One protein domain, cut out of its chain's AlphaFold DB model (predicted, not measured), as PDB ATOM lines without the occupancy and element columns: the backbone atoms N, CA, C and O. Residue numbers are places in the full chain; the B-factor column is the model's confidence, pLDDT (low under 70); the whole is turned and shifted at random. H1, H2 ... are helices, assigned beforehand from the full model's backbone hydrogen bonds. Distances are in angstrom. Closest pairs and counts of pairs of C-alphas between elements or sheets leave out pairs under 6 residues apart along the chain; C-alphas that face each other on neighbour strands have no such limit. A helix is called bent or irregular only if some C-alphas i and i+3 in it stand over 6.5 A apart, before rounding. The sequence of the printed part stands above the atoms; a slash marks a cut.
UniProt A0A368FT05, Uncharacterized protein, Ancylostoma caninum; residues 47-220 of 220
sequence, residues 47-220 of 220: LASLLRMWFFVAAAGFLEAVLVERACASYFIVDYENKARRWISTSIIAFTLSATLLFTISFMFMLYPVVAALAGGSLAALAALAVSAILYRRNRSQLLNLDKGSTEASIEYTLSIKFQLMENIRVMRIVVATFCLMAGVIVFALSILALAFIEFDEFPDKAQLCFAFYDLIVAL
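This is residues 47 to 220 of the 220 residues of an uncharacterized protein of Ancylostoma caninum (UniProt A0A368FT05). One very long helix, H4, runs most of the length of a rod, with H3 folded back beside one part of it and H5 folded back beside the part near its end. H1 packs on both H3 and H4 in a three-helix bundle, and H2 packs on H1 alone. The 174 printed residues hold five named helices, H1 to H5, and no named strand: all helix. The whole is loose, with a radius of gyration of the C-alphas of 21.3 A, and spans 76 by 29 by 24 A.

H4, residues 152 to 199, has a kink of 35 degrees near residue 159 and is irregular, but only just: C-alphas 153 and 156 are 6.8 A apart. With residues 158 to 176 alone it touches H3, residues 114 to 146, a hairpin at a shallow tilt of 27 degrees; the closest C-alphas, of Asn 139 and Leu 165, are 5.9 A apart. With residues 185 to 197 alone it touches H5, residues 204 to 219, a hairpin at 10 degrees, a shallow tilt; the closest C-alphas are those of Ala 196 and Ala 207, 5.7 A. H1, residues 47 to 75, has a kink of 30 degrees near residue 59; its residues 63 to 74 alone touch H4, closest at the C-alphas of Arg 70 and Asn 168, 6.6 A. Residues 64 to 74 of H1 alone touch H3, closest at the C-alphas of Glu 64 and Ala 128, 6.6 A. H2, residues 86 to 108, makes a hairpin with H1 at a tilt of 36 degrees, only just steep; the C-alphas of Ala 58 and Thr 100 are closest, 5.5 A. H2 and H4 are apart. Every O i to N i+4 pair is within hydrogen-bond range in H1, H2 and H3, 42 of 44 in H4 and 11 of 12 in H5.

H4 is 69.8 A from first to last C-alpha, H3 48.1 A, H1 40.0 A and H2 33.4 A. H1 begins at C-alpha 47 (162.562, 154.579, 200.269), and H5 ends at C-alpha 219 (172.147, 156.209, 187.705).

The C-alphas farthest apart, of Ala 153 and Glu 202, are 76.2 A apart. The printed part has no cut and no long link. Confidence is under 70 at residues 78 to 84, 149 to 158, 200 to 204 and 219 to 220.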
ATOM      1  N   LEU A  47     162.463 153.131 200.471       89.00
ATOM      2  CA  LEU A  47     162.562 154.579 200.269       89.00
ATOM      3  C   LEU A  47     163.643 154.939 199.246       89.00
ATOM      4  O   LEU A  47     163.403 155.788 198.391       89.00
ATOM      5  N   ALA A  48     164.803 154.281 199.288       87.69
ATOM      6  CA  ALA A  48     165.867 154.487 198.310       87.69
ATOM      7  C   ALA A  48     165.412 154.108 196.892       87.69
ATOM      8  O   ALA A  48     165.631 154.870 195.950       87.69
ATOM      9  N   SER A  49     164.728 152.969 196.746       87.12
ATOM     10  CA  SER A  49     164.162 152.536 195.464       87.12
ATOM     11  C   SER A  49     163.078 153.498 194.957       87.12
ATOM     12  O   SER A  49     163.107 153.888 193.788       87.12
ATOM     13  N   LEU A  50     162.188 153.958 195.844       90.25
ATOM     14  CA  LEU A  50     161.147 154.934 195.524       90.25
ATOM     15  C   LEU A  50     161.741 156.260 195.055       90.25
ATOM     16  O   LEU A  50     161.356 156.764 194.002       90.25
ATOM     17  N   LEU A  51     162.682 156.822 195.817       90.38
ATOM     18  CA  LEU A  51     163.330 158.088 195.479       90.38
ATOM     19  C   LEU A  51     164.072 157.981 194.150       90.38
ATOM     20  O   LEU A  51     163.901 158.847 193.293       90.38
ATOM     21  N   ARG A  52     164.838 156.903 193.944       87.25
ATOM     22  CA  ARG A  52     165.562 156.667 192.689       87.25
ATOM     23  C   ARG A  52     164.611 156.645 191.495       87.25
ATOM     24  O   ARG A  52     164.843 157.338 190.507       87.25
ATOM     25  N   MET A  53     163.526 155.883 191.597       86.75
ATOM     26  CA  MET A  53     162.554 155.792 190.516       86.75
ATOM     27  C   MET A  53     161.802 157.110 190.303       86.75
ATOM     28  O   MET A  53     161.539 157.496 189.164       86.75
ATOM     29  N   TRP A  54     161.488 157.827 191.382       91.44
ATOM     30  CA  TRP A  54     160.819 159.118 191.302       91.44
ATOM     31  C   TRP A  54     161.688 160.159 190.608       91.44
ATOM     32  O   TRP A  54     161.182 160.829 189.718       91.44
ATOM     33  N   PHE A  55     162.984 160.256 190.923       89.06
ATOM     34  CA  PHE A  55     163.886 161.182 190.230       89.06
ATOM     35  C   PHE A  55     163.957 160.909 188.726       89.06
ATOM     36  O   PHE A  55     163.911 161.854 187.941       89.06
ATOM     37  N   PHE A  56     163.989 159.638 188.319       84.50
ATOM     38  CA  PHE A  56     163.994 159.267 186.903       84.50
ATOM     39  C   PHE A  56     162.706 159.709 186.187       84.50
ATOM     40  O   PHE A  56     162.751 160.375 185.151       84.50
ATOM     41  N   VAL A  57     161.539 159.411 186.769       88.25
ATOM     42  CA  VAL A  57     160.238 159.824 186.210       88.25
ATOM     43  C   VAL A  57     160.066 161.348 186.266       88.25
ATOM     44  O   VAL A  57     159.551 161.952 185.326       88.25
ATOM     45  N   ALA A  58     160.516 161.995 187.342       90.69
ATOM     46  CA  ALA A  58     160.455 163.440 187.524       90.69
ATOM     47  C   ALA A  58     161.336 164.187 186.519       90.69
ATOM     48  O   ALA A  58     160.907 165.225 186.024       90.69
ATOM     49  N   ALA A  59     162.510 163.657 186.167       87.00
ATOM     50  CA  ALA A  59     163.359 164.228 185.123       87.00
ATOM     51  C   ALA A  59     162.653 164.225 183.757       87.00
ATOM     52  O   ALA A  59     162.628 165.248 183.071       87.00
ATOM     53  N   ALA A  60     162.002 163.112 183.395       84.62
ATOM     54  CA  ALA A  60     161.198 163.035 182.175       84.62
ATOM     55  C   ALA A  60     160.000 164.004 182.220       84.62
ATOM     56  O   ALA A  60     159.801 164.790 181.292       84.62
ATOM     57  N   GLY A  61     159.257 164.021 183.330       88.69
ATOM     58  CA  GLY A  61     158.133 164.939 183.528       88.69
ATOM     59  C   GLY A  61     158.546 166.415 183.516       88.69
ATOM     60  O   GLY A  61     157.794 167.264 183.042       88.69
ATOM     61  N   PHE A  62     159.752 166.748 183.981       88.75
ATOM     62  CA  PHE A  62     160.273 168.115 183.952       88.75
ATOM     63  C   PHE A  62     160.463 168.631 182.519       88.75
ATOM     64  O   PHE A  62     160.171 169.794 182.243       88.75
ATOM     65  N   LEU A  63     160.883 167.780 181.579       86.19
ATOM     66  CA  LEU A  63     160.965 168.168 180.167       86.19
ATOM     67  C   LEU A  63     159.582 168.475 179.581       86.19
ATOM     68  O   LEU A  63     159.432 169.439 178.827       86.19
ATOM     69  N   GLU A  64     158.561 167.708 179.966       86.56
ATOM     70  CA  GLU A  64     157.170 167.993 179.598       86.56
ATOM     71  C   GLU A  64     156.670 169.295 180.238       86.56
ATOM     72  O   GLU A  64     156.021 170.101 179.573       86.56
ATOM     73  N   ALA A  65     157.026 169.560 181.498       89.31
ATOM     74  CA  ALA A  65     156.715 170.816 182.179       89.31
ATOM     75  C   ALA A  65     157.309 172.027 181.446       89.31
ATOM     76  O   ALA A  65     156.601 173.005 181.197       89.31
ATOM     77  N   VAL A  66     158.583 171.944 181.043       87.50
ATOM     78  CA  VAL A  66     159.236 172.974 180.223       87.50
ATOM     79  C   VAL A  66     158.492 173.143 178.902       87.50
ATOM     80  O   VAL A  66     158.219 174.269 178.495       87.50
ATOM     81  N   LEU A  67     158.103 172.053 178.241       86.81
ATOM     82  CA  LEU A  67     157.347 172.123 176.992       86.81
ATOM     83  C   LEU A  67     156.005 172.851 177.159       86.81
ATOM     84  O   LEU A  67     155.671 173.714 176.344       86.81
ATOM     85  N   VAL A  68     155.252 172.532 178.214       86.50
ATOM     86  CA  VAL A  68     153.971 173.180 178.527       86.50
ATOM     87  C   VAL A  68     154.179 174.656 178.857       86.50
ATOM     88  O   VAL A  68     153.459 175.504 178.330       86.50
ATOM     89  N   GLU A  69     155.198 174.991 179.650       86.38
ATOM     90  CA  GLU A  69     155.562 176.382 179.937       86.38
ATOM     91  C   GLU A  69     155.848 177.153 178.638       86.38
ATOM     92  O   GLU A  69     155.323 178.253 178.442       86.38
ATOM     93  N   ARG A  70     156.615 176.562 177.709       85.38
ATOM     94  CA  ARG A  70     156.902 177.175 176.401       85.38
ATOM     95  C   ARG A  70     155.657 177.294 175.530       85.38
ATOM     96  O   ARG A  70     155.496 178.310 174.856       85.38
ATOM     97  N   ALA A  71     154.755 176.315 175.568       82.00
ATOM     98  CA  ALA A  71     153.469 176.390 174.880       82.00
ATOM     99  C   ALA A  71     152.634 177.573 175.393       82.00
ATOM    100  O   ALA A  71     152.116 178.362 174.599       82.00
ATOM    101  N   CYS A  72     152.559 177.735 176.718       81.25
ATOM    102  CA  CYS A  72     151.884 178.857 177.358       81.25
ATOM    103  C   CYS A  72     152.546 180.193 176.992       81.25
ATOM    104  O   CYS A  72     151.842 181.125 176.613       81.25
ATOM    105  N   ALA A  73     153.877 180.287 177.037       79.94
ATOM    106  CA  ALA A  73     154.601 181.504 176.666       79.94
ATOM    107  C   ALA A  73     154.362 181.897 175.196       79.94
ATOM    108  O   ALA A  73     154.081 183.056 174.909       79.94
ATOM    109  N   SER A  74     154.384 180.930 174.269       76.38
ATOM    110  CA  SER A  74     154.061 181.163 172.853       76.38
ATOM    111  C   SER A  74     152.597 181.570 172.628       76.38
ATOM    112  O   SER A  74     152.313 182.339 171.710       76.38
ATOM    113  N   TYR A  75     151.654 181.062 173.429       76.88
ATOM    114  CA  TYR A  75     150.237 181.426 173.319       76.88
ATOM    115  C   TYR A  75     149.949 182.821 173.892       76.88
ATOM    116  O   TYR A  75     149.206 183.594 173.292       76.88
ATOM    117  N   PHE A  76     150.567 183.163 175.025       72.38
ATOM    118  CA  PHE A  76     150.363 184.429 175.735       72.38
ATOM    119  C   PHE A  76     151.382 185.518 175.375       72.38
ATOM    120  O   PHE A  76     151.512 186.479 176.127       72.38
ATOM    121  N   ILE A  77     152.082 185.398 174.243       70.75
ATOM    122  CA  ILE A  77     153.172 186.308 173.849       70.75
ATOM    123  C   ILE A  77     152.751 187.791 173.843       70.75
ATOM    124  O   ILE A  77     153.518 188.650 174.255       70.75
ATOM    125  N   VAL A  78     151.496 188.072 173.472       63.38
ATOM    126  CA  VAL A  78     150.908 189.425 173.410       63.38
ATOM    127  C   VAL A  78     150.658 190.026 174.801       63.38
ATOM    128  O   VAL A  78     150.801 191.226 175.000       63.38
ATOM    129  N   ASP A  79     150.319 189.196 175.790       63.31
ATOM    130  CA  ASP A  79     150.026 189.643 177.161       63.31
ATOM    131  C   ASP A  79     151.244 189.560 178.092       63.31
ATOM    132  O   ASP A  79     151.160 189.936 179.269       63.31
ATOM    133  N   TYR A  80     152.353 189.004 177.600       62.31
ATOM    134  CA  TYR A  80     153.499 188.621 178.418       62.31
ATOM    135  C   TYR A  80     154.238 189.836 178.995       62.31
ATOM    136  O   TYR A  80     154.733 189.778 180.119       62.31
ATOM    137  N   GLU A  81     154.258 190.954 178.266       56.81
ATOM    138  CA  GLU A  81     154.906 192.202 178.698       56.81
ATOM    139  C   GLU A  81     154.121 192.938 179.791       56.81
ATOM    140  O   GLU A  81     154.705 193.631 180.620       56.81
ATOM    141  N   ASN A  82     152.802 192.742 179.859       63.41
ATOM    142  CA  ASN A  82     151.939 193.503 180.762       63.41
ATOM    143  C   ASN A  82     151.806 192.877 182.160       63.41
ATOM    144  O   ASN A  82     151.450 193.570 183.115       63.41
ATOM    145  N   LYS A  83     152.046 191.564 182.310       69.81
ATOM    146  CA  LYS A  83     151.909 190.863 183.601       69.81
ATOM    147  C   LYS A  83     152.954 189.764 183.773       69.81
ATOM    148  O   LYS A  83     152.924 188.756 183.075       69.81
ATOM    149  N   ALA A  84     153.784 189.878 184.808       65.12
ATOM    150  CA  ALA A  84     154.689 188.809 185.225       65.12
ATOM    151  C   ALA A  84     153.904 187.626 185.833       65.12
ATOM    152  O   ALA A  84     153.439 187.686 186.972       65.12
ATOM    153  N   ARG A  85     153.753 186.523 185.088       70.38
ATOM    154  CA  ARG A  85     152.965 185.342 185.502       70.38
ATOM    155  C   ARG A  85     153.828 184.211 186.079       70.38
ATOM    156  O   ARG A  85     153.738 183.069 185.638       70.38
ATOM    157  N   ARG A  86     154.640 184.507 187.104       77.38
ATOM    158  CA  ARG A  86     155.493 183.495 187.779       77.38
ATOM    159  C   ARG A  86     154.695 182.298 188.320       77.38
ATOM    160  O   ARG A  86     155.188 181.178 188.297       77.38
ATOM    161  N   TRP A  87     153.446 182.528 188.730       83.12
ATOM    162  CA  TRP A  87     152.554 181.492 189.253       83.12
ATOM    163  C   TRP A  87     152.261 180.367 188.250       83.12
ATOM    164  O   TRP A  87     152.034 179.242 188.685       83.12
ATOM    165  N   ILE A  88     152.303 180.628 186.934       83.88
ATOM    166  CA  ILE A  88     152.071 179.598 185.908       83.88
ATOM    167  C   ILE A  88     153.193 178.562 185.960       83.88
ATOM    168  O   ILE A  88     152.922 177.378 186.122       83.88
ATOM    169  N   SER A  89     154.447 179.015 185.904       84.38
ATOM    170  CA  SER A  89     155.621 178.137 185.956       84.38
ATOM    171  C   SER A  89     155.664 177.341 187.266       84.38
ATOM    172  O   SER A  89     155.774 176.116 187.250       84.38
ATOM    173  N   THR A  90     155.441 178.004 188.409       85.62
ATOM    174  CA  THR A  90     155.395 177.327 189.716       85.62
ATOM    175  C   THR A  90     154.274 176.289 189.797       85.62
ATOM    176  O   THR A  90     154.496 175.204 190.328       85.62
ATOM    177  N   SER A  91     153.091 176.584 189.246       88.44
ATOM    178  CA  SER A  91     151.958 175.646 189.255       88.44
ATOM    179  C   SER A  91     152.221 174.432 188.371       88.44
ATOM    180  O   SER A  91     151.912 173.316 188.779       88.44
ATOM    181  N   ILE A  92     152.828 174.634 187.195       90.12
ATOM    182  CA  ILE A  92     153.209 173.542 186.293       90.12
ATOM    183  C   ILE A  92     154.221 172.630 186.993       90.12
ATOM    184  O   ILE A  92     153.991 171.429 187.072       90.12
ATOM    185  N   ILE A  93     155.292 173.186 187.569       91.06
ATOM    186  CA  ILE A  93     156.323 172.392 188.255       91.06
ATOM    187  C   ILE A  93     155.731 171.628 189.445       91.06
ATOM    188  O   ILE A  93     155.976 170.430 189.586       91.06
ATOM    189  N   ALA A  94     154.932 172.291 190.286       91.62
ATOM    190  CA  ALA A  94     154.305 171.655 191.443       91.62
ATOM    191  C   ALA A  94     153.365 170.513 191.029       91.62
ATOM    192  O   ALA A  94     153.392 169.436 191.631       91.62
ATOM    193  N   PHE A  95     152.569 170.726 189.979       92.94
ATOM    194  CA  PHE A  95     151.692 169.701 189.425       92.94
ATOM    195  C   PHE A  95     152.491 168.523 188.865       92.94
ATOM    196  O   PHE A  95     152.212 167.381 189.222       92.94
ATOM    197  N   THR A  96     153.519 168.790 188.059       92.75
ATOM    198  CA  THR A  96     154.377 167.759 187.471       92.75
ATOM    199  C   THR A  96     155.054 166.917 188.545       92.75
ATOM    200  O   THR A  96     154.939 165.699 188.498       92.75
ATOM    201  N   LEU A  97     155.697 167.527 189.546       93.12
ATOM    202  CA  LEU A  97     156.361 166.787 190.628       93.12
ATOM    203  C   LEU A  97     155.383 165.918 191.429       93.12
ATOM    204  O   LEU A  97     155.713 164.792 191.800       93.12
ATOM    205  N   SER A  98     154.174 166.428 191.672       93.12
ATOM    206  CA  SER A  98     153.128 165.681 192.375       93.12
ATOM    207  C   SER A  98     152.616 164.510 191.531       93.12
ATOM    208  O   SER A  98     152.484 163.395 192.032       93.12
ATOM    209  N   ALA A  99     152.361 164.740 190.241       92.31
ATOM    210  CA  ALA A  99     151.890 163.717 189.314       92.31
ATOM    211  C   ALA A  99     152.932 162.608 189.111       92.31
ATOM    212  O   ALA A  99     152.575 161.429 189.143       92.31
ATOM    213  N   THR A 100     154.215 162.960 188.967       93.06
ATOM    214  CA  THR A 100     155.290 161.967 188.840       93.06
ATOM    215  C   THR A 100     155.470 161.163 190.118       93.06
ATOM    216  O   THR A 100     155.643 159.952 190.034       93.06
ATOM    217  N   LEU A 101     155.340 161.781 191.298       92.75
ATOM    218  CA  LEU A 101     155.387 161.059 192.572       92.75
ATOM    219  C   LEU A 101     154.240 160.045 192.689       92.75
ATOM    220  O   LEU A 101     154.473 158.881 193.017       92.75
ATOM    221  N   LEU A 102     153.008 160.463 192.383       92.88
ATOM    222  CA  LEU A 102     151.836 159.582 192.405       92.88
ATOM    223  C   LEU A 102     151.962 158.436 191.396       92.88
ATOM    224  O   LEU A 102     151.618 157.296 191.718       92.88
ATOM    225  N   PHE A 103     152.481 158.720 190.201       90.38
ATOM    226  CA  PHE A 103     152.762 157.700 189.196       90.38
ATOM    227  C   PHE A 103     153.801 156.691 189.696       90.38
ATOM    228  O   PHE A 103     153.564 155.489 189.616       90.38
ATOM    229  N   THR A 104     154.917 157.153 190.270       91.25
ATOM    230  CA  THR A 104     155.960 156.266 190.804       91.25
ATOM    231  C   THR A 104     155.424 155.379 191.925       91.25
ATOM    232  O   THR A 104     155.657 154.172 191.905       91.25
ATOM    233  N   ILE A 105     154.658 155.940 192.866       91.75
ATOM    234  CA  ILE A 105     154.018 155.162 193.936       91.75
ATOM    235  C   ILE A 105     153.087 154.101 193.329       91.75
ATOM    236  O   ILE A 105     153.190 152.922 193.662       91.75
ATOM    237  N   SER A 106     152.225 154.497 192.390       90.50
ATOM    238  CA  SER A 106     151.280 153.585 191.727       90.50
ATOM    239  C   SER A 106     151.984 152.457 190.969       90.50
ATOM    240  O   SER A 106     151.526 151.312 190.997       90.50
ATOM    241  N   PHE A 107     153.114 152.768 190.330       88.00
ATOM    242  CA  PHE A 107     153.955 151.795 189.641       88.00
ATOM    243  C   PHE A 107     154.613 150.817 190.621       88.00
ATOM    244  O   PHE A 107     154.556 149.611 190.393       88.00
ATOM    245  N   MET A 108     155.185 151.298 191.733       87.81
ATOM    246  CA  MET A 108     155.808 150.424 192.740       87.81
ATOM    247  C   MET A 108     154.804 149.467 193.392       87.81
ATOM    248  O   MET A 108     155.143 148.317 193.663       87.81
ATOM    249  N   PHE A 109     153.564 149.914 193.606       88.19
ATOM    250  CA  PHE A 109     152.480 149.067 194.113       88.19
ATOM    251  C   PHE A 109     151.817 148.197 193.034       88.19
ATOM    252  O   PHE A 109     150.864 147.484 193.345       88.19
ATOM    253  N   MET A 110     152.309 148.227 191.788       87.50
ATOM    254  CA  MET A 110     151.795 147.428 190.670       87.50
ATOM    255  C   MET A 110     150.273 147.571 190.480       87.50
ATOM    256  O   MET A 110     149.579 146.600 190.179       87.50
ATOM    257  N   LEU A 111     149.736 148.789 190.644       89.94
ATOM    258  CA  LEU A 111     148.291 149.051 190.517       89.94
ATOM    259  C   LEU A 111     147.752 148.804 189.096       89.94
ATOM    260  O   LEU A 111     146.547 148.666 188.898       89.94
ATOM    261  N   TYR A 112     148.640 148.748 188.107       88.69
ATOM    262  CA  TYR A 112     148.356 148.432 186.712       88.69
ATOM    263  C   TYR A 112     149.473 147.549 186.138       88.69
ATOM    264  O   TYR A 112     150.602 147.577 186.637       88.69
ATOM    265  N   PRO A 113     149.200 146.770 185.074       88.94
ATOM    266  CA  PRO A 113     150.224 145.944 184.452       88.94
ATOM    267  C   PRO A 113     151.343 146.812 183.870       88.94
ATOM    268  O   PRO A 113     151.087 147.857 183.267       88.94
ATOM    269  N   VAL A 114     152.585 146.336 183.978       83.38
ATOM    270  CA  VAL A 114     153.788 147.025 183.473       83.38
ATOM    271  C   VAL A 114     153.639 147.424 182.001       83.38
ATOM    272  O   VAL A 114     154.016 148.524 181.614       83.38
ATOM    273  N   VAL A 115     153.001 146.579 181.186       83.25
ATOM    274  CA  VAL A 115     152.739 146.867 179.768       83.25
ATOM    275  C   VAL A 115     151.881 148.124 179.587       83.25
ATOM    276  O   VAL A 115     152.175 148.937 178.714       83.25
ATOM    277  N   ALA A 116     150.862 148.332 180.427       87.00
ATOM    278  CA  ALA A 116     150.032 149.535 180.371       87.00
ATOM    279  C   ALA A 116     150.823 150.786 180.780       87.00
ATOM    280  O   ALA A 116     150.673 151.833 180.154       87.00
ATOM    281  N   ALA A 117     151.711 150.662 181.772       84.69
ATOM    282  CA  ALA A 117     152.620 151.731 182.184       84.69
ATOM    283  C   ALA A 117     153.526 152.187 181.034       84.69
ATOM    284  O   ALA A 117     153.629 153.378 180.739       84.69
ATOM    285  N   LEU A 118     154.161 151.216 180.373       84.75
ATOM    286  CA  LEU A 118     155.096 151.450 179.275       84.75
ATOM    287  C   LEU A 118     154.384 152.014 178.047       84.75
ATOM    288  O   LEU A 118     154.888 152.946 177.422       84.75
ATOM    289  N   ALA A 119     153.198 151.495 177.722       86.81
ATOM    290  CA  ALA A 119     152.380 152.011 176.631       86.81
ATOM    291  C   ALA A 119     151.932 153.456 176.900       86.81
ATOM    292  O   ALA A 119     152.065 154.309 176.023       86.81
ATOM    293  N   GLY A 120     151.467 153.748 178.120       87.69
ATOM    294  CA  GLY A 120     151.063 155.092 178.534       87.69
ATOM    295  C   GLY A 120     152.217 156.095 178.492       87.69
ATOM    296  O   GLY A 120     152.076 157.157 177.888       87.69
ATOM    297  N   GLY A 121     153.375 155.734 179.052       85.44
ATOM    298  CA  GLY A 121     154.577 156.574 179.010       85.44
ATOM    299  C   GLY A 121     155.077 156.820 177.583       85.44
ATOM    300  O   GLY A 121     155.409 157.947 177.223       85.44
ATOM    301  N   SER A 122     155.051 155.792 176.732       85.25
ATOM    302  CA  SER A 122     155.438 155.917 175.319       85.25
ATOM    303  C   SER A 122     154.487 156.833 174.543       85.25
ATOM    304  O   SER A 122     154.930 157.665 173.752       85.25
ATOM    305  N   LEU A 123     153.178 156.721 174.789       90.31
ATOM    306  CA  LEU A 123     152.173 157.595 174.184       90.31
ATOM    307  C   LEU A 123     152.341 159.053 174.634       90.31
ATOM    308  O   LEU A 123     152.267 159.954 173.797       90.31
ATOM    309  N   ALA A 124     152.606 159.285 175.923       87.62
ATOM    310  CA  ALA A 124     152.877 160.617 176.464       87.62
ATOM    311  C   ALA A 124     154.117 161.250 175.809       87.62
ATOM    312  O   ALA A 124     154.040 162.373 175.307       87.62
ATOM    313  N   ALA A 125     155.214 160.495 175.686       85.50
ATOM    314  CA  ALA A 125     156.431 160.960 175.023       85.50
ATOM    315  C   ALA A 125     156.199 161.311 173.540       85.50
ATOM    316  O   ALA A 125     156.659 162.350 173.060       85.50
ATOM    317  N   LEU A 126     155.441 160.488 172.805       88.12
ATOM    318  CA  LEU A 126     155.075 160.779 171.413       88.12
ATOM    319  C   LEU A 126     154.210 162.040 171.297       88.12
ATOM    320  O   LEU A 126     154.434 162.860 170.401       88.12
ATOM    321  N   ALA A 127     153.253 162.225 172.208       89.06
ATOM    322  CA  ALA A 127     152.440 163.434 172.260       89.06
ATOM    323  C   ALA A 127     153.301 164.677 172.548       89.06
ATOM    324  O   ALA A 127     153.157 165.691 171.860       89.06
ATOM    325  N   ALA A 128     154.249 164.588 173.487       86.75
ATOM    326  CA  ALA A 128     155.188 165.664 173.793       86.75
ATOM    327  C   ALA A 128     156.064 166.026 172.578       86.75
ATOM    328  O   ALA A 128     156.233 167.208 172.260       86.75
ATOM    329  N   LEU A 129     156.563 165.035 171.832       85.81
ATOM    330  CA  LEU A 129     157.303 165.269 170.586       85.81
ATOM    331  C   LEU A 129     156.434 165.937 169.509       85.81
ATOM    332  O   LEU A 129     156.886 166.870 168.840       85.81
ATOM    333  N   ALA A 130     155.179 165.509 169.358       88.00
ATOM    334  CA  ALA A 130     154.249 166.106 168.402       88.00
ATOM    335  C   ALA A 130     153.941 167.573 168.745       88.00
ATOM    336  O   ALA A 130     154.068 168.449 167.884       88.00
ATOM    337  N   VAL A 131     153.613 167.862 170.010       87.94
ATOM    338  CA  VAL A 131     153.413 169.233 170.513       87.94
ATOM    339  C   VAL A 131     154.669 170.069 170.282       87.94
ATOM    340  O   VAL A 131     154.582 171.195 169.786       87.94
ATOM    341  N   SER A 132     155.842 169.493 170.548       83.44
ATOM    342  CA  SER A 132     157.121 170.160 170.327       83.44
ATOM    343  C   SER A 132     157.330 170.566 168.869       83.44
ATOM    344  O   SER A 132     157.685 171.713 168.571       83.44
ATOM    345  N   ALA A 133     157.060 169.655 167.937       84.25
ATOM    346  CA  ALA A 133     157.181 169.918 166.509       84.25
ATOM    347  C   ALA A 133     156.182 170.985 166.025       84.25
ATOM    348  O   ALA A 133     156.539 171.845 165.212       84.25
ATOM    349  N   ILE A 134     154.946 170.962 166.534       87.62
ATOM    350  CA  ILE A 134     153.914 171.956 166.204       87.62
ATOM    351  C   ILE A 134     154.332 173.347 166.691       87.62
ATOM    352  O   ILE A 134     154.287 174.304 165.911       87.62
ATOM    353  N   LEU A 135     154.786 173.467 167.943       85.56
ATOM    354  CA  LEU A 135     155.262 174.735 168.506       85.56
ATOM    355  C   LEU A 135     156.456 175.281 167.729       85.56
ATOM    356  O   LEU A 135     156.478 176.463 167.390       85.56
ATOM    357  N   TYR A 136     157.409 174.419 167.370       84.06
ATOM    358  CA  TYR A 136     158.544 174.805 166.538       84.06
ATOM    359  C   TYR A 136     158.092 175.379 165.186       84.06
ATOM    360  O   TYR A 136     158.535 176.461 164.790       84.06
ATOM    361  N   ARG A 137     157.171 174.698 164.487       84.88
ATOM    362  CA  ARG A 137     156.633 175.169 163.197       84.88
ATOM    363  C   ARG A 137     155.899 176.500 163.339       84.88
ATOM    364  O   ARG A 137     156.124 177.401 162.530       84.88
ATOM    365  N   ARG A 138     155.058 176.641 164.367       83.44
ATOM    366  CA  ARG A 138     154.297 177.870 164.630       83.44
ATOM    367  C   ARG A 138     155.224 179.044 164.937       83.44
ATOM    368  O   ARG A 138     155.098 180.084 164.293       83.44
ATOM    369  N   ASN A 139     156.185 178.860 165.841       83.19
ATOM    370  CA  ASN A 139     157.149 179.896 166.217       83.19
ATOM    371  C   ASN A 139     158.001 180.321 165.010       83.19
ATOM    372  O   ASN A 139     158.184 181.511 164.761       83.19
ATOM    373  N   ARG A 140     158.450 179.366 164.184       80.50
ATOM    374  CA  ARG A 140     159.189 179.679 162.952       80.50
ATOM    375  C   ARG A 140     158.340 180.459 161.945       80.50
ATOM    376  O   ARG A 140     158.844 181.386 161.318       80.50
ATOM    377  N   SER A 141     157.066 180.103 161.781       81.62
ATOM    378  CA  SER A 141     156.164 180.822 160.875       81.62
ATOM    379  C   SER A 141     155.896 182.251 161.346       81.62
ATOM    380  O   SER A 141     155.859 183.156 160.517       81.62
ATOM    381  N   GLN A 142     155.724 182.466 162.653       79.56
ATOM    382  CA  GLN A 142     155.537 183.806 163.213       79.56
ATOM    383  C   GLN A 142     156.777 184.677 162.997       79.56
ATOM    384  O   GLN A 142     156.643 185.813 162.550       79.56
ATOM    385  N   LEU A 143     157.972 184.119 163.203       79.81
ATOM    386  CA  LEU A 143     159.235 184.817 162.956       79.81
ATOM    387  C   LEU A 143     159.361 185.297 161.497       79.81
ATOM    388  O   LEU A 143     159.692 186.452 161.250       79.81
ATOM    389  N   LEU A 144     159.021 184.435 160.531       79.88
ATOM    390  CA  LEU A 144     159.063 184.771 159.101       79.88
ATOM    391  C   LEU A 144     158.033 185.831 158.692       79.88
ATOM    392  O   LEU A 144     158.268 186.569 157.738       79.88
ATOM    393  N   ASN A 145     156.884 185.885 159.367       79.12
ATOM    394  CA  ASN A 145     155.857 186.889 159.096       79.12
ATOM    395  C   ASN A 145     156.259 188.267 159.642       79.12
ATOM    396  O   ASN A 145     155.993 189.272 158.989       79.12
ATOM    397  N   LEU A 146     156.938 188.311 160.792       75.31
ATOM    398  CA  LEU A 146     157.442 189.554 161.388       75.31
ATOM    399  C   LEU A 146     158.554 190.190 160.542       75.31
ATOM    400  O   LEU A 146     158.524 191.395 160.291       75.31
ATOM    401  N   ASP A 147     159.475 189.376 160.019       74.50
ATOM    402  CA  ASP A 147     160.562 189.853 159.152       74.50
ATOM    403  C   ASP A 147     160.057 190.468 157.827       74.50
ATOM    404  O   ASP A 147     160.769 191.248 157.202       74.50
ATOM    405  N   LYS A 148     158.824 190.159 157.396       74.88
ATOM    406  CA  LYS A 148     158.235 190.671 156.144       74.88
ATOM    407  C   LYS A 148     157.422 191.967 156.296       74.88
ATOM    408  O   LYS A 148     157.089 192.559 155.274       74.88
ATOM    409  N   GLY A 149     157.063 192.386 157.514       67.06
ATOM    410  CA  GLY A 149     156.024 193.409 157.748       67.06
ATOM    411  C   GLY A 149     156.428 194.650 158.558       67.06
ATOM    412  O   GLY A 149     155.549 195.376 159.012       67.06
ATOM    413  N   SER A 150     157.717 194.898 158.798       56.50
ATOM    414  CA  SER A 150     158.156 195.880 159.806       56.50
ATOM    415  C   SER A 150     157.998 197.352 159.368       56.50
ATOM    416  O   SER A 150     158.688 197.810 158.462       56.50
ATOM    417  N   THR A 151     157.122 198.102 160.056       51.78
ATOM    418  CA  THR A 151     157.011 199.586 160.039       51.78
ATOM    419  C   THR A 151     157.534 200.154 161.371       51.78
ATOM    420  O   THR A 151     157.332 199.530 162.408       51.78
ATOM    421  N   GLU A 152     158.180 201.322 161.389       52.66
ATOM    422  CA  GLU A 152     159.056 201.805 162.482       52.66
ATOM    423  C   GLU A 152     158.507 201.765 163.927       52.66
ATOM    424  O   GLU A 152     159.222 201.328 164.824       52.66
ATOM    425  N   ALA A 153     157.238 202.102 164.179       49.91
ATOM    426  CA  ALA A 153     156.649 202.029 165.530       49.91
ATOM    427  C   ALA A 153     156.351 200.591 166.008       49.91
ATOM    428  O   ALA A 153     156.214 200.337 167.201       49.91
ATOM    429  N   SER A 154     156.270 199.633 165.079       57.34
ATOM    430  CA  SER A 154     156.150 198.207 165.400       57.34
ATOM    431  C   SER A 154     157.496 197.572 165.748       57.34
ATOM    432  O   SER A 154     157.501 196.470 166.281       57.34
ATOM    433  N   ILE A 155     158.632 198.229 165.472       57.41
ATOM    434  CA  ILE A 155     159.966 197.614 165.564       57.41
ATOM    435  C   ILE A 155     160.343 197.263 167.008       57.41
ATOM    436  O   ILE A 155     160.883 196.183 167.230       57.41
ATOM    437  N   GLU A 156     160.024 198.109 167.991       56.38
ATOM    438  CA  GLU A 156     160.357 197.849 169.404       56.38
ATOM    439  C   GLU A 156     159.563 196.657 169.967       56.38
ATOM    440  O   GLU A 156     160.156 195.695 170.456       56.38
ATOM    441  N   TYR A 157     158.239 196.650 169.767       61.78
ATOM    442  CA  TYR A 157     157.357 195.518 170.097       61.78
ATOM    443  C   TYR A 157     157.696 194.254 169.281       61.78
ATOM    444  O   TYR A 157     157.564 193.124 169.746       61.78
ATOM    445  N   THR A 158     158.200 194.420 168.057       67.50
ATOM    446  CA  THR A 158     158.656 193.303 167.218       67.50
ATOM    447  C   THR A 158     159.979 192.721 167.716       67.50
ATOM    448  O   THR A 158     160.195 191.516 167.572       67.50
ATOM    449  N   LEU A 159     160.861 193.520 168.326       72.69
ATOM    450  CA  LEU A 159     162.175 193.067 168.787       72.69
ATOM    451  C   LEU A 159     162.067 192.141 170.003       72.69
ATOM    452  O   LEU A 159     162.694 191.077 170.015       72.69
ATOM    453  N   SER A 160     161.252 192.504 170.997       76.38
ATOM    454  CA  SER A 160     161.016 191.669 172.181       76.38
ATOM    455  C   SER A 160     160.349 190.342 171.803       76.38
ATOM    456  O   SER A 160     160.813 189.273 172.209       76.38
ATOM    457  N   ILE A 161     159.341 190.387 170.929       74.88
ATOM    458  CA  ILE A 161     158.673 189.205 170.371       74.88
ATOM    459  C   ILE A 161     159.664 188.328 169.598       74.88
ATOM    460  O   ILE A 161     159.713 187.113 169.805       74.88
ATOM    461  N   LYS A 162     160.505 188.925 168.745       80.50
ATOM    462  CA  LYS A 162     161.543 188.213 167.987       80.50
ATOM    463  C   LYS A 162     162.537 187.518 168.914       80.50
ATOM    464  O   LYS A 162     162.857 186.351 168.685       80.50
ATOM    465  N   PHE A 163     162.982 188.187 169.976       82.44
ATOM    466  CA  PHE A 163     163.871 187.592 170.976       82.44
ATOM    467  C   PHE A 163     163.217 186.394 171.682       82.44
ATOM    468  O   PHE A 163     163.820 185.324 171.756       82.44
ATOM    469  N   GLN A 164     161.962 186.528 172.119       78.94
ATOM    470  CA  GLN A 164     161.216 185.442 172.767       78.94
ATOM    471  C   GLN A 164     160.990 184.242 171.832       78.94
ATOM    472  O   GLN A 164     161.155 183.090 172.238       78.94
ATOM    473  N   LEU A 165     160.662 184.493 170.560       78.38
ATOM    474  CA  LEU A 165     160.510 183.455 169.536       78.38
ATOM    475  C   LEU A 165     161.827 182.721 169.265       78.38
ATOM    476  O   LEU A 165     161.831 181.490 169.182       78.38
ATOM    477  N   MET A 166     162.940 183.453 169.145       81.62
ATOM    478  CA  MET A 166     164.269 182.860 168.958       81.62
ATOM    479  C   MET A 166     164.678 182.004 170.157       81.62
ATOM    480  O   MET A 166     165.167 180.887 169.967       81.62
ATOM    481  N   GLU A 167     164.430 182.485 171.375       83.81
ATOM    482  CA  GLU A 167     164.713 181.726 172.591       83.81
ATOM    483  C   GLU A 167     163.851 180.462 172.670       83.81
ATOM    484  O   GLU A 167     164.377 179.371 172.885       83.81
ATOM    485  N   ASN A 168     162.549 180.550 172.381       83.31
ATOM    486  CA  ASN A 168     161.686 179.372 172.339       83.31
ATOM    487  C   ASN A 168     162.172 178.355 171.296       83.31
ATOM    488  O   ASN A 168     162.275 177.174 171.608       83.31
ATOM    489  N   ILE A 169     162.546 178.778 170.083       82.00
ATOM    490  CA  ILE A 169     163.116 177.882 169.058       82.00
ATOM    491  C   ILE A 169     164.402 177.203 169.555       82.00
ATOM    492  O   ILE A 169     164.590 175.999 169.342       82.00
ATOM    493  N   ARG A 170     165.280 177.950 170.235       87.00
ATOM    494  CA  ARG A 170     166.517 177.415 170.819       87.00
ATOM    495  C   ARG A 170     166.222 176.363 171.887       87.00
ATOM    496  O   ARG A 170     166.814 175.284 171.829       87.00
ATOM    497  N   VAL A 171     165.305 176.651 172.811       85.44
ATOM    498  CA  VAL A 171     164.879 175.724 173.869       85.44
ATOM    499  C   VAL A 171     164.264 174.466 173.262       85.44
ATOM    500  O   VAL A 171     164.675 173.367 173.614       85.44
ATOM    501  N   MET A 172     163.368 174.603 172.281       81.81
ATOM    502  CA  MET A 172     162.746 173.459 171.603       81.81
ATOM    503  C   MET A 172     163.776 172.524 170.960       81.81
ATOM    504  O   MET A 172     163.637 171.305 171.035       81.81
ATOM    505  N   ARG A 173     164.842 173.075 170.368       83.25
ATOM    506  CA  ARG A 173     165.940 172.273 169.814       83.25
ATOM    507  C   ARG A 173     166.693 171.498 170.900       83.25
ATOM    508  O   ARG A 173     167.035 170.342 170.672       83.25
ATOM    509  N   ILE A 174     166.943 172.122 172.053       87.06
ATOM    510  CA  ILE A 174     167.590 171.465 173.197       87.06
ATOM    511  C   ILE A 174     166.687 170.353 173.734       87.06
ATOM    512  O   ILE A 174     167.151 169.231 173.865       87.06
ATOM    513  N   VAL A 175     165.397 170.628 173.943       84.06
ATOM    514  CA  VAL A 175     164.414 169.648 174.432       84.06
ATOM    515  C   VAL A 175     164.362 168.416 173.524       84.06
ATOM    516  O   VAL A 175     164.477 167.295 174.012       84.06
ATOM    517  N   VAL A 176     164.266 168.602 172.202       82.75
ATOM    518  CA  VAL A 176     164.280 167.484 171.243       82.75
ATOM    519  C   VAL A 176     165.600 166.711 171.302       82.75
ATOM    520  O   VAL A 176     165.580 165.483 171.316       82.75
ATOM    521  N   ALA A 177     166.743 167.400 171.377       86.12
ATOM    522  CA  ALA A 177     168.041 166.740 171.514       86.12
ATOM    523  C   ALA A 177     168.128 165.917 172.810       86.12
ATOM    524  O   ALA A 177     168.586 164.777 172.771       86.12
ATOM    525  N   THR A 178     167.635 166.445 173.933       85.31
ATOM    526  CA  THR A 178     167.578 165.733 175.215       85.31
ATOM    527  C   THR A 178     166.675 164.503 175.137       85.31
ATOM    528  O   THR A 178     167.095 163.435 175.573       85.31
ATOM    529  N   PHE A 179     165.488 164.597 174.525       81.50
ATOM    530  CA  PHE A 179     164.624 163.428 174.306       81.50
ATOM    531  C   PHE A 179     165.319 162.343 173.472       81.50
ATOM    532  O   PHE A 179     165.268 161.170 173.838       81.50
ATOM    533  N   CYS A 180     166.009 162.721 172.392       83.50
ATOM    534  CA  CYS A 180     166.770 161.779 171.570       83.50
ATOM    535  C   CYS A 180     167.921 161.123 172.345       83.50
ATOM    536  O   CYS A 180     168.130 159.918 172.216       83.50
ATOM    537  N   LEU A 181     168.653 161.894 173.158       87.19
ATOM    538  CA  LEU A 181     169.728 161.368 174.001       87.19
ATOM    539  C   LEU A 181     169.188 160.378 175.036       87.19
ATOM    540  O   LEU A 181     169.706 159.270 175.123       87.19
ATOM    541  N   MET A 182     168.117 160.728 175.755       82.38
ATOM    542  CA  MET A 182     167.490 159.819 176.721       82.38
ATOM    543  C   MET A 182     166.986 158.539 176.049       82.38
ATOM    544  O   MET A 182     167.238 157.446 176.548       82.38
ATOM    545  N   ALA A 183     166.328 158.650 174.891       82.88
ATOM    546  CA  ALA A 183     165.891 157.484 174.127       82.88
ATOM    547  C   ALA A 183     167.079 156.596 173.716       82.88
ATOM    548  O   ALA A 183     167.010 155.376 173.858       82.88
ATOM    549  N   GLY A 184     168.184 157.198 173.264       84.50
ATOM    550  CA  GLY A 184     169.414 156.482 172.923       84.50
ATOM    551  C   GLY A 184     170.027 155.751 174.120       84.50
ATOM    552  O   GLY A 184     170.369 154.576 173.999       84.50
ATOM    553  N   VAL A 185     170.101 156.409 175.280       84.56
ATOM    554  CA  VAL A 185     170.593 155.807 176.531       84.56
ATOM    555  C   VAL A 185     169.708 154.637 176.960       84.56
ATOM    556  O   VAL A 185     170.233 153.578 177.294       84.56
ATOM    557  N   ILE A 186     168.380 154.774 176.886       81.56
ATOM    558  CA  ILE A 186     167.442 153.693 177.226       81.56
ATOM    559  C   ILE A 186     167.630 152.494 176.292       81.56
ATOM    560  O   ILE A 186     167.735 151.363 176.763       81.56
ATOM    561  N   VAL A 187     167.705 152.717 174.976       85.06
ATOM    562  CA  VAL A 187     167.922 151.635 173.999       85.06
ATOM    563  C   VAL A 187     169.262 150.938 174.239       85.06
ATOM    564  O   VAL A 187     169.325 149.711 174.195       85.06
ATOM    565  N   PHE A 188     170.314 151.700 174.539       84.06
ATOM    566  CA  PHE A 188     171.634 151.160 174.862       84.06
ATOM    567  C   PHE A 188     171.643 150.363 176.177       84.06
ATOM    568  O   PHE A 188     172.231 149.287 176.254       84.06
ATOM    569  N   ALA A 189     170.942 150.837 177.208       80.88
ATOM    570  CA  ALA A 189     170.801 150.108 178.465       80.88
ATOM    571  C   ALA A 189     170.029 148.789 178.271       80.88
ATOM    572  O   ALA A 189     170.424 147.750 178.802       80.88
ATOM    573  N   LEU A 190     168.958 148.807 177.468       81.06
ATOM    574  CA  LEU A 190     168.176 147.612 177.138       81.06
ATOM    575  C   LEU A 190     168.965 146.606 176.292       81.06
ATOM    576  O   LEU A 190     168.802 145.404 176.488       81.06
ATOM    577  N   SER A 191     169.822 147.063 175.374       83.69
ATOM    578  CA  SER A 191     170.656 146.157 174.581       83.69
ATOM    579  C   SER A 191     171.725 145.469 175.433       83.69
ATOM    580  O   SER A 191     171.920 144.266 175.278       83.69
ATOM    581  N   ILE A 192     172.350 146.179 176.382       81.25
ATOM    582  CA  ILE A 192     173.263 145.572 177.368       81.25
ATOM    583  C   ILE A 192     172.525 144.534 178.215       81.25
ATOM    584  O   ILE A 192     173.047 143.443 178.429       81.25
ATOM    585  N   LEU A 193     171.308 144.848 178.663       80.31
ATOM    586  CA  LEU A 193     170.492 143.922 179.441       80.31
ATOM    587  C   LEU A 193     170.149 142.657 178.635       80.31
ATOM    588  O   LEU A 193     170.284 141.549 179.143       80.31
ATOM    589  N   ALA A 194     169.755 142.806 177.369       81.38
ATOM    590  CA  ALA A 194     169.468 141.675 176.489       81.38
ATOM    591  C   ALA A 194     170.713 140.809 176.238       81.38
ATOM    592  O   ALA A 194     170.627 139.587 176.319       81.38
ATOM    593  N   LEU A 195     171.873 141.429 175.996       80.69
ATOM    594  CA  LEU A 195     173.150 140.717 175.879       80.69
ATOM    595  C   LEU A 195     173.506 139.984 177.177       80.69
ATOM    596  O   LEU A 195     173.986 138.855 177.119       80.69
ATOM    597  N   ALA A 196     173.222 140.588 178.336       79.50
ATOM    598  CA  ALA A 196     173.445 139.960 179.631       79.50
ATOM    599  C   ALA A 196     172.647 138.658 179.788       79.50
ATOM    600  O   ALA A 196     173.198 137.653 180.227       79.50
ATOM    601  N   PHE A 197     171.374 138.670 179.382       78.06
ATOM    602  CA  PHE A 197     170.505 137.494 179.447       78.06
ATOM    603  C   PHE A 197     170.820 136.430 178.390       78.06
ATOM    604  O   PHE A 197     170.643 135.252 178.665       78.06
ATOM    605  N   ILE A 198     171.253 136.821 177.187       80.06
ATOM    606  CA  ILE A 198     171.515 135.867 176.097       80.06
ATOM    607  C   ILE A 198     172.872 135.173 176.271       80.06
ATOM    608  O   ILE A 198     172.965 133.968 176.068       80.06
ATOM    609  N   GLU A 199     173.919 135.921 176.630       74.75
ATOM    610  CA  GLU A 199     175.303 135.421 176.605       74.75
ATOM    611  C   GLU A 199     175.773 134.885 177.967       74.75
ATOM    612  O   GLU A 199     176.633 134.007 178.030       74.75
ATOM    613  N   PHE A 200     175.236 135.409 179.077       69.19
ATOM    614  CA  PHE A 200     175.732 135.106 180.427       69.19
ATOM    615  C   PHE A 200     174.770 134.290 181.294       69.19
ATOM    616  O   PHE A 200     175.015 134.172 182.495       69.19
ATOM    617  N   ASP A 201     173.744 133.662 180.708       64.62
ATOM    618  CA  ASP A 201     172.862 132.727 181.431       64.62
ATOM    619  C   ASP A 201     173.664 131.557 182.052       64.62
ATOM    620  O   ASP A 201     173.338 131.059 183.127       64.62
ATOM    621  N   GLU A 202     174.796 131.183 181.435       65.19
ATOM    622  CA  GLU A 202     175.726 130.153 181.931       65.19
ATOM    623  C   GLU A 202     176.809 130.658 182.915       65.19
ATOM    624  O   GLU A 202     177.416 129.840 183.609       65.19
ATOM    625  N   PHE A 203     177.071 131.972 183.025       68.62
ATOM    626  CA  PHE A 203     178.178 132.519 183.838       68.62
ATOM    627  C   PHE A 203     177.732 133.664 184.774       68.62
ATOM    628  O   PHE A 203     177.837 134.843 184.409       68.62
ATOM    629  N   PRO A 204     177.327 133.355 186.024       69.00
ATOM    630  CA  PRO A 204     176.706 134.321 186.938       69.00
ATOM    631  C   PRO A 204     177.622 135.490 187.342       69.00
ATOM    632  O   PRO A 204     177.140 136.608 187.527       69.00
ATOM    633  N   ASP A 205     178.940 135.281 187.416       73.81
ATOM    634  CA  ASP A 205     179.896 136.325 187.821       73.81
ATOM    635  C   ASP A 205     180.050 137.430 186.759       73.81
ATOM    636  O   ASP A 205     180.242 138.603 187.081       73.81
ATOM    637  N   LYS A 206     179.930 137.077 185.472       71.00
ATOM    638  CA  LYS A 206     180.020 138.042 184.363       71.00
ATOM    639  C   LYS A 206     178.701 138.793 184.162       71.00
ATOM    640  O   LYS A 206     178.725 139.987 183.863       71.00
ATOM    641  N   ALA A 207     177.568 138.136 184.418       72.56
ATOM    642  CA  ALA A 207     176.252 138.771 184.415       72.56
ATOM    643  C   ALA A 207     176.146 139.886 185.473       72.56
ATOM    644  O   ALA A 207     175.599 140.952 185.192       72.56
ATOM    645  N   GLN A 208     176.734 139.694 186.664       75.88
ATOM    646  CA  GLN A 208     176.769 140.725 187.712       75.88
ATOM    647  C   GLN A 208     177.461 142.016 187.259       75.88
ATOM    648  O   GLN A 208     176.982 143.105 187.579       75.88
ATOM    649  N   LEU A 209     178.544 141.918 186.478       77.75
ATOM    650  CA  LEU A 209     179.223 143.090 185.922       77.75
ATOM    651  C   LEU A 209     178.305 143.846 184.949       77.75
ATOM    652  O   LEU A 209     178.216 145.071 185.021       77.75
ATOM    653  N   CYS A 210     177.578 143.134 184.082       75.81
ATOM    654  CA  CYS A 210     176.601 143.742 183.176       75.81
ATOM    655  C   CYS A 210     175.447 144.419 183.929       75.81
ATOM    656  O   CYS A 210     175.065 145.530 183.563       75.81
ATOM    657  N   PHE A 211     174.932 143.807 184.999       76.94
ATOM    658  CA  PHE A 211     173.908 144.429 185.842       76.94
ATOM    659  C   PHE A 211     174.432 145.670 186.575       76.94
ATOM    660  O   PHE A 211     173.719 146.665 186.651       76.94
ATOM    661  N   ALA A 212     175.680 145.655 187.051       78.75
ATOM    662  CA  ALA A 212     176.308 146.824 187.667       78.75
ATOM    663  C   ALA A 212     176.529 147.964 186.657       78.75
ATOM    664  O   ALA A 212     176.277 149.125 186.972       78.75
ATOM    665  N   PHE A 213     176.946 147.645 185.426       78.06
ATOM    666  CA  PHE A 213     177.066 148.628 184.344       78.06
ATOM    667  C   PHE A 213     175.709 149.203 183.933       78.06
ATOM    668  O   PHE A 213     175.594 150.411 183.744       78.06
ATOM    669  N   TYR A 214     174.679 148.362 183.823       80.25
ATOM    670  CA  TYR A 214     173.306 148.808 183.598       80.25
ATOM    671  C   TYR A 214     172.845 149.752 184.716       80.25
ATOM    672  O   TYR A 214     172.348 150.841 184.432       80.25
ATOM    673  N   ASP A 215     173.066 149.377 185.978       77.69
ATOM    674  CA  ASP A 215     172.655 150.188 187.122       77.69
ATOM    675  C   ASP A 215     173.414 151.522 187.188       77.69
ATOM    676  O   ASP A 215     172.823 152.534 187.558       77.69
ATOM    677  N   LEU A 216     174.681 151.556 186.753       78.62
ATOM    678  CA  LEU A 216     175.466 152.784 186.593       78.62
ATOM    679  C   LEU A 216     174.911 153.683 185.480       78.62
ATOM    680  O   LEU A 216     174.788 154.886 185.682       78.62
ATOM    681  N   ILE A 217     174.557 153.117 184.322       77.31
ATOM    682  CA  ILE A 217     173.980 153.875 183.198       77.31
ATOM    683  C   ILE A 217     172.621 154.466 183.578       77.31
ATOM    684  O   ILE A 217     172.326 155.590 183.204       77.31
ATOM    685  N   VAL A 218     171.804 153.731 184.335       72.00
ATOM    686  CA  VAL A 218     170.506 154.218 184.832       72.00
ATOM    687  C   VAL A 218     170.674 155.229 185.979       72.00
ATOM    688  O   VAL A 218     169.743 155.971 186.284       72.00
ATOM    689  N   ALA A 219     171.825 155.236 186.659       69.81
ATOM    690  CA  ALA A 219     172.147 156.209 187.705       69.81
ATOM    691  C   ALA A 219     172.729 157.532 187.168       69.81
ATOM    692  O   ALA A 219     172.696 158.523 187.900       69.81
ATOM    693  N   LEU A 220     173.276 157.534 185.947       65.19
ATOM    694  CA  LEU A 220     173.818 158.701 185.235       65.19
ATOM    695  C   LEU A 220     172.718 159.481 184.504       65.19
ATOM    696  O   LEU A 220     172.805 160.730 184.525       65.19
TER     697      LEU A 220